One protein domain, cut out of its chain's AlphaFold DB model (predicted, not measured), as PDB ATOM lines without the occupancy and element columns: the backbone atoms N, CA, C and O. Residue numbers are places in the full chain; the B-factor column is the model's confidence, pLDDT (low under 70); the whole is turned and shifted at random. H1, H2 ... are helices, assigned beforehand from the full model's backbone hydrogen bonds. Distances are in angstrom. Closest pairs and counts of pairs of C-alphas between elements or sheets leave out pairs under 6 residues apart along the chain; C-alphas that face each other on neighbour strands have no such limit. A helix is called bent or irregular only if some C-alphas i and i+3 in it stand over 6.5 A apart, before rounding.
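AT A GLANCE: This is residues 192 to 251 of the 251 residues of an uncharacterized protein of Chloroflexi bacterium (UniProt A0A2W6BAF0). Three helices, H1, H2 and H3, make a loose triangle, with short H4 near H3 and unnamed ends, residues 192 to 200 and 247 to 251, making much of the length. The 60 printed residues hold four named helices, H1 to H4 in order, and no named strand: all helix. The whole is elongated, with spans of 41 by 24 by 17 A, and only just loose, close to compact, with a radius of gyration of the C-alphas of 12.7 A.

HOW THE PARTS SIT: H1, residues 201 to 210, touches H2, residues 214 to 226, which meets it with residues 216 to 220 alone; the closest C-alphas, of Leu 210 and Gly 216, are 4.8 A apart. They run opposite ways at a steep tilt of 48 degrees. With residues 224 to 225 alone, H2 only just touches H3, residues 231 to 241, with 3 pairs of C-alphas within 8 A, the closest those of Tyr 224 and Tyr 234 at 6.1 A. They run opposite ways at a steep tilt of 62 degrees. H1 and H3 are close but not clearly touching, about perpendicular at 85 degrees, with the C-alphas of His 203 and Ala 238 closest at 7.8 A. H4, residues 243 to 246, is close to but not clearly touching H3; the closest C-alphas, of Arg 239 and Phe 246, are 6.8 A apart. H4 is apart from H2, and only just apart from H1, closest 8.3 A. Each O i to N i+4 pair is within hydrogen-bond range in H1 and H3, 8 of 9 in H2; H4 is too short for one.

IN THESE COORDINATES: H1 begins at C-alpha 201 (222.523, 166.171, 386.262) and is 14.1 A long. H2, 16.0 A, is only just irregular: C-alphas 223 and 226 are 6.52 A apart. H3 is 15.4 A long. H4 ends at C-alpha 246 (216.172, 173.472, 392.562).

THE WHOLE: The farthest C-alphas, of Glu 215 and Leu 251, the chain's last residue, are 41.1 A apart. The printed part has no cut, and the three links between helices are tight. Confidence is low, under 70, at residues 243 to 251; the mean pLDDT of the printed part is 88.6.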
ATOM      1  N   SER A 192     222.449 175.011 383.866       92.56
ATOM      2  CA  SER A 192     222.713 175.924 384.979       92.56
ATOM      3  C   SER A 192     222.410 177.384 384.637       92.56
ATOM      4  O   SER A 192     222.484 177.818 383.487       92.56
ATOM      5  N   SER A 193     222.136 178.171 385.675       93.81
ATOM      6  CA  SER A 193     222.067 179.629 385.612       93.81
ATOM      7  C   SER A 193     223.038 180.178 386.649       93.81
ATOM      8  O   SER A 193     222.856 180.012 387.858       93.81
ATOM      9  N   HIS A 194     224.151 180.758 386.188       91.56
ATOM     10  CA  HIS A 194     225.272 181.099 387.068       91.56
ATOM     11  C   HIS A 194     224.835 182.054 388.196       91.56
ATOM     12  O   HIS A 194     224.192 183.069 387.935       91.56
ATOM     13  N   ARG A 195     225.211 181.727 389.443       89.88
ATOM     14  CA  ARG A 195     224.764 182.354 390.711       89.88
ATOM     15  C   ARG A 195     223.285 182.179 391.089       89.88
ATOM     16  O   ARG A 195     222.891 182.714 392.119       89.88
ATOM     17  N   TYR A 196     222.495 181.440 390.312       90.38
ATOM     18  CA  TYR A 196     221.081 181.167 390.594       90.38
ATOM     19  C   TYR A 196     220.838 179.695 390.924       90.38
ATOM     20  O   TYR A 196     220.271 179.406 391.971       90.38
ATOM     21  N   TYR A 197     221.274 178.764 390.073       90.50
ATOM     22  CA  TYR A 197     221.151 177.319 390.304       90.50
ATOM     23  C   TYR A 197     222.140 176.522 389.448       90.50
ATOM     24  O   TYR A 197     222.599 176.977 388.394       90.50
ATOM     25  N   ASN A 198     222.485 175.328 389.931       90.44
ATOM     26  CA  ASN A 198     223.316 174.365 389.208       90.44
ATOM     27  C   ASN A 198     222.483 173.568 388.197       90.44
ATOM     28  O   ASN A 198     221.257 173.639 388.201       90.44
ATOM     29  N   HIS A 199     223.152 172.827 387.311       91.56
ATOM     30  CA  HIS A 199     222.462 171.950 386.367       91.56
ATOM     31  C   HIS A 199     221.836 170.750 387.085       91.56
ATOM     32  O   HIS A 199     222.383 170.232 388.061       91.56
ATOM     33  N   ASP A 200     220.716 170.275 386.551       93.75
ATOM     34  CA  ASP A 200     220.086 169.030 386.970       93.75
ATOM     35  C   ASP A 200     220.741 167.856 386.233       93.75
ATOM     36  O   ASP A 200     220.368 167.476 385.118       93.75
ATOM     37  N   GLU A 201     221.784 167.291 386.846       92.62
ATOM     38  CA  GLU A 201     222.523 166.171 386.262       92.62
ATOM     39  C   GLU A 201     221.642 164.933 386.051       92.62
ATOM     40  O   GLU A 201     221.831 164.206 385.071       92.62
ATOM     41  N   GLN A 202     220.682 164.682 386.945       92.75
ATOM     42  CA  GLN A 202     219.812 163.516 386.845       92.75
ATOM     43  C   GLN A 202     218.863 163.661 385.652       92.75
ATOM     44  O   GLN A 202     218.788 162.750 384.824       92.75
ATOM     45  N   HIS A 203     218.238 164.828 385.485       95.19
ATOM     46  CA  HIS A 203     217.377 165.123 384.339       95.19
ATOM     47  C   HIS A 203     218.153 165.079 383.020       95.19
ATOM     48  O   HIS A 203     217.639 164.570 382.025       95.19
ATOM     49  N   LEU A 204     219.403 165.553 382.992       96.12
ATOM     50  CA  LEU A 204     220.266 165.446 381.808       96.12
ATOM     51  C   LEU A 204     220.601 163.983 381.472       96.12
ATOM     52  O   LEU A 204     220.511 163.589 380.308       96.12
ATOM     53  N   LYS A 205     220.926 163.146 382.468       95.56
ATOM     54  CA  LYS A 205     221.140 161.699 382.260       95.56
ATOM     55  C   LYS A 205     219.880 161.008 381.748       95.56
ATOM     56  O   LYS A 205     219.954 160.196 380.822       95.56
ATOM     57  N   ASP A 206     218.730 161.335 382.328       94.94
ATOM     58  CA  ASP A 206     217.446 160.779 381.915       94.94
ATOM     59  C   ASP A 206     217.067 161.238 380.506       94.94
ATOM     60  O   ASP A 206     216.649 160.404 379.702       94.94
ATOM     61  N   TYR A 207     217.304 162.509 380.164       97.50
ATOM     62  CA  TYR A 207     217.163 163.024 378.803       97.50
ATOM     63  C   TYR A 207     218.000 162.203 377.820       97.50
ATOM     64  O   TYR A 207     217.443 161.650 376.874       97.50
ATOM     65  N   ILE A 208     219.310 162.060 378.053       97.81
ATOM     66  CA  ILE A 208     220.215 161.331 377.146       97.81
ATOM     67  C   ILE A 208     219.748 159.881 376.966       97.81
ATOM     68  O   ILE A 208     219.674 159.382 375.842       97.81
ATOM     69  N   ARG A 209     219.384 159.204 378.065       96.88
ATOM     70  CA  ARG A 209     218.916 157.812 378.036       96.88
ATOM     71  C   ARG A 209     217.600 157.663 377.276       96.88
ATOM     72  O   ARG A 209     217.482 156.772 376.438       96.88
ATOM     73  N   LEU A 210     216.600 158.491 377.582       96.31
ATOM     74  CA  LEU A 210     215.269 158.405 376.978       96.31
ATOM     75  C   LEU A 210     215.323 158.774 375.498       96.31
ATOM     76  O   LEU A 210     214.805 158.053 374.649       96.31
ATOM     77  N   THR A 211     216.005 159.865 375.169       97.75
ATOM     78  CA  THR A 211     216.051 160.392 373.804       97.75
ATOM     79  C   THR A 211     217.037 159.656 372.902       97.75
ATOM     80  O   THR A 211     217.169 160.031 371.744       97.75
ATOM     81  N   ALA A 212     217.669 158.567 373.363       96.19
ATOM     82  CA  ALA A 212     218.510 157.680 372.551       96.19
ATOM     83  C   ALA A 212     217.767 157.060 371.350       96.19
ATOM     84  O   ALA A 212     218.385 156.740 370.334       96.19
ATOM     85  N   THR A 213     216.438 156.939 371.429       96.88
ATOM     86  CA  THR A 213     215.582 156.439 370.342       96.88
ATOM     87  C   THR A 213     214.544 157.480 369.926       96.88
ATOM     88  O   THR A 213     214.160 158.345 370.712       96.88
ATOM     89  N   ALA A 214     214.034 157.376 368.695       95.31
ATOM     90  CA  ALA A 214     212.956 158.250 368.224       95.31
ATOM     91  C   ALA A 214     211.662 158.090 369.046       95.31
ATOM     92  O   ALA A 214     210.922 159.052 369.226       95.31
ATOM     93  N   GLU A 215     211.378 156.886 369.549       97.62
ATOM     94  CA  GLU A 215     210.226 156.640 370.420       97.62
ATOM     95  C   GLU A 215     210.389 157.305 371.784       97.62
ATOM     96  O   GLU A 215     209.494 158.029 372.219       97.62
ATOM     97  N   GLY A 216     211.547 157.133 372.421       97.94
ATOM     98  CA  GLY A 216     211.809 157.773 373.702       97.94
ATOM     99  C   GLY A 216     211.909 159.299 373.597       97.94
ATOM    100  O   GLY A 216     211.460 159.988 374.509       97.94
ATOM    101  N   MET A 217     212.355 159.843 372.457       97.88
ATOM    102  CA  MET A 217     212.260 161.282 372.169       97.88
ATOM    103  C   MET A 217     210.806 161.770 372.129       97.88
ATOM    104  O   MET A 217     210.473 162.757 372.783       97.88
ATOM    105  N   ARG A 218     209.906 161.055 371.437       98.00
ATOM    106  CA  ARG A 218     208.468 161.388 371.453       98.00
ATOM    107  C   ARG A 218     207.886 161.327 372.864       98.00
ATOM    108  O   ARG A 218     207.122 162.211 373.234       98.00
ATOM    109  N   GLY A 219     208.267 160.321 373.653       98.00
ATOM    110  CA  GLY A 219     207.854 160.201 375.053       98.00
ATOM    111  C   GLY A 219     208.355 161.357 375.924       98.00
ATOM    112  O   GLY A 219     207.591 161.900 376.720       98.00
ATOM    113  N   TYR A 220     209.610 161.779 375.735       97.38
ATOM    114  CA  TYR A 220     210.179 162.933 376.429       97.38
ATOM    115  C   TYR A 220     209.417 164.220 376.095       97.38
ATOM    116  O   TYR A 220     208.995 164.934 377.004       97.38
ATOM    117  N   LEU A 221     209.185 164.486 374.804       97.56
ATOM    118  CA  LEU A 221     208.416 165.652 374.359       97.56
ATOM    119  C   LEU A 221     206.990 165.627 374.905       97.56
ATOM    120  O   LEU A 221     206.512 166.640 375.405       97.56
ATOM    121  N   GLN A 222     206.325 164.472 374.875       97.50
ATOM    122  CA  GLN A 222     204.992 164.335 375.449       97.50
ATOM    123  C   GLN A 222     204.995 164.726 376.933       97.50
ATOM    124  O   GLN A 222     204.239 165.607 377.326       97.50
ATOM    125  N   ARG A 223     205.894 164.150 377.736       95.25
ATOM    126  CA  ARG A 223     205.933 164.356 379.194       95.25
ATOM    127  C   ARG A 223     206.349 165.766 379.618       95.25
ATOM    128  O   ARG A 223     205.815 166.266 380.608       95.25
ATOM    129  N   TYR A 224     207.332 166.359 378.942       95.69
ATOM    130  CA  TYR A 224     207.996 167.589 379.395       95.69
ATOM    131  C   TYR A 224     207.710 168.820 378.525       95.69
ATOM    132  O   TYR A 224     208.028 169.922 378.952       95.69
ATOM    133  N   VAL A 225     207.110 168.661 377.341       95.06
ATOM    134  CA  VAL A 225     206.818 169.780 376.424       95.06
ATOM    135  C   VAL A 225     205.325 169.895 376.112       95.06
ATOM    136  O   VAL A 225     204.791 170.994 376.178       95.06
ATOM    137  N   TYR A 226     204.642 168.796 375.772       95.69
ATOM    138  CA  TYR A 226     203.244 168.850 375.313       95.69
ATOM    139  C   TYR A 226     202.201 168.661 376.420       95.69
ATOM    140  O   TYR A 226     201.109 169.212 376.315       95.69
ATOM    141  N   GLU A 227     202.496 167.869 377.455       96.31
ATOM    142  CA  GLU A 227     201.606 167.706 378.613       96.31
ATOM    143  C   GLU A 227     201.571 168.931 379.536       96.31
ATOM    144  O   GLU A 227     200.470 169.289 379.957       96.31
ATOM    145  N   PRO A 228     202.704 169.575 379.883       95.88
ATOM    146  CA  PRO A 228     202.664 170.813 380.649       95.88
ATOM    147  C   PRO A 228     202.034 171.929 379.815       95.88
ATOM    148  O   PRO A 228     202.424 172.169 378.675       95.88
ATOM    149  N   THR A 229     201.076 172.647 380.390       94.31
ATOM    150  CA  THR A 229     200.390 173.767 379.725       94.31
ATOM    151  C   THR A 229     201.091 175.108 379.951       94.31
ATOM    152  O   THR A 229     200.724 176.119 379.351       94.31
ATOM    153  N   SER A 230     202.121 175.127 380.803       94.31
ATOM    154  CA  SER A 230     202.965 176.288 381.075       94.31
ATOM    155  C   SER A 230     204.379 175.874 381.489       94.31
ATOM    156  O   SER A 230     204.605 174.752 381.949       94.31
ATOM    157  N   ALA A 231     205.332 176.803 381.383       91.75
ATOM    158  CA  ALA A 231     206.694 176.603 381.874       91.75
ATOM    159  C   ALA A 231     206.729 176.348 383.394       91.75
ATOM    160  O   ALA A 231     207.462 175.476 383.856       91.75
ATOM    161  N   ARG A 232     205.836 176.984 384.167       91.94
ATOM    162  CA  ARG A 232     205.655 176.683 385.595       91.94
ATOM    163  C   ARG A 232     205.293 175.219 385.840       91.94
ATOM    164  O   ARG A 232     205.909 174.588 386.692       91.94
ATOM    165  N   GLU A 233     204.328 174.674 385.102       94.56
ATOM    166  CA  GLU A 233     203.944 173.260 385.238       94.56
ATOM    167  C   GLU A 233     205.089 172.314 384.850       94.56
ATOM    168  O   GLU A 233     205.261 171.266 385.474       94.56
ATOM    169  N   TYR A 234     205.903 172.688 383.856       94.88
ATOM    170  CA  TYR A 234     207.130 171.959 383.533       94.88
ATOM    171  C   TYR A 234     208.104 171.949 384.721       94.88
ATOM    172  O   TYR A 234     208.571 170.878 385.110       94.88
ATOM    173  N   ILE A 235     208.366 173.108 385.334       92.69
ATOM    174  CA  ILE A 235     209.271 173.228 386.486       92.69
ATOM    175  C   ILE A 235     208.740 172.470 387.706       92.69
ATOM    176  O   ILE A 235     209.507 171.781 388.373       92.69
ATOM    177  N   GLU A 236     207.442 172.545 388.003       90.50
ATOM    178  CA  GLU A 236     206.820 171.775 389.091       90.50
ATOM    179  C   GLU A 236     206.972 170.266 388.874       90.50
ATOM    180  O   GLU A 236     207.281 169.527 389.811       90.50
ATOM    181  N   ARG A 237     206.822 169.811 387.626       90.44
ATOM    182  CA  ARG A 237     207.028 168.410 387.258       90.44
ATOM    183  C   ARG A 237     208.493 167.993 387.382       90.44
ATOM    184  O   ARG A 237     208.766 166.948 387.965       90.44
ATOM    185  N   ALA A 238     209.424 168.802 386.885       89.50
ATOM    186  CA  ALA A 238     210.856 168.539 387.009       89.50
ATOM    187  C   ALA A 238     211.303 168.500 388.483       89.50
ATOM    188  O   ALA A 238     212.017 167.589 388.889       89.50
ATOM    189  N   ARG A 239     210.785 169.408 389.320       86.44
ATOM    190  CA  ARG A 239     210.993 169.404 390.781       86.44
ATOM    191  C   ARG A 239     210.482 168.148 391.465       86.44
ATOM    192  O   ARG A 239     211.100 167.685 392.415       86.44
ATOM    193  N   ALA A 240     209.338 167.625 391.031       85.19
ATOM    194  CA  ALA A 240     208.801 166.389 391.586       85.19
ATOM    195  C   ALA A 240     209.698 165.182 391.259       85.19
ATOM    196  O   ALA A 240     209.814 164.276 392.084       85.19
ATOM    197  N   ASP A 241     210.343 165.192 390.089       81.81
ATOM    198  CA  ASP A 241     211.283 164.153 389.664       81.81
ATOM    199  C   ASP A 241     212.659 164.294 390.362       81.81
ATOM    200  O   ASP A 241     213.296 163.282 390.663       81.81
ATOM    201  N   ALA A 242     213.094 165.523 390.677       74.69
ATOM    202  CA  ALA A 242     214.356 165.822 391.362       74.69
ATOM    203  C   ALA A 242     214.242 167.074 392.272       74.69
ATOM    204  O   ALA A 242     214.486 168.195 391.837       74.69
ATOM    205  N   PRO A 243     213.873 166.935 393.559       68.25
ATOM    206  CA  PRO A 243     213.627 168.095 394.426       68.25
ATOM    207  C   PRO A 243     214.904 168.834 394.865       68.25
ATOM    208  O   PRO A 243     214.858 170.039 395.117       68.25
ATOM    209  N   ASP A 244     216.045 168.143 394.934       68.56
ATOM    210  CA  ASP A 244     217.298 168.693 395.477       68.56
ATOM    211  C   ASP A 244     218.040 169.632 394.500       68.56
ATOM    212  O   ASP A 244     218.870 170.445 394.918       68.56
ATOM    213  N   THR A 245     217.726 169.572 393.201       67.44
ATOM    214  CA  THR A 245     218.386 170.343 392.125       67.44
ATOM    215  C   THR A 245     217.899 171.785 392.004       67.44
ATOM    216  O   THR A 245     218.586 172.621 391.422       67.44
ATOM    217  N   PHE A 246     216.768 172.130 392.624       67.88
ATOM    218  CA  PHE A 246     216.172 173.472 392.562       67.88
ATOM    219  C   PHE A 246     216.598 174.394 393.712       67.88
ATOM    220  O   PHE A 246     215.943 175.403 393.987       67.88
ATOM    221  N   THR A 247     217.691 174.062 394.397       62.62
ATOM    222  CA  THR A 247     218.235 174.882 395.479       62.62
ATOM    223  C   THR A 247     219.166 175.960 394.927       62.62
ATOM    224  O   THR A 247     220.085 175.691 394.152       62.62
ATOM    225  N   THR A 248     218.933 177.216 395.322       57.84
ATOM    226  CA  THR A 248     219.893 178.292 395.065       57.84
ATOM    227  C   THR A 248     221.172 177.970 395.838       57.84
ATOM    228  O   THR A 248     221.080 177.750 397.050       57.84
ATOM    229  N   PRO A 249     222.352 177.921 395.194       55.25
ATOM    230  CA  PRO A 249     223.593 177.691 395.909       55.25
ATOM    231  C   PRO A 249     223.729 178.766 396.987       55.25
ATOM    232  O   PRO A 249     223.572 179.955 396.701       55.25
ATOM    233  N   SER A 250     224.006 178.362 398.224       48.97
ATOM    234  CA  SER A 250     224.426 179.301 399.260       48.97
ATOM    235  C   SER A 250     225.725 179.960 398.791       48.97
ATOM    236  O   SER A 250     226.745 179.276 398.689       48.97
ATOM    237  N   LEU A 251     225.642 181.244 398.433       42.50
ATOM    238  CA  LEU A 251     226.785 182.088 398.074       42.50
ATOM    239  C   LEU A 251     227.743 182.263 399.255       42.50
ATOM    240  O   LEU A 251     227.248 182.436 400.392       42.50
TER     241      LEU A 251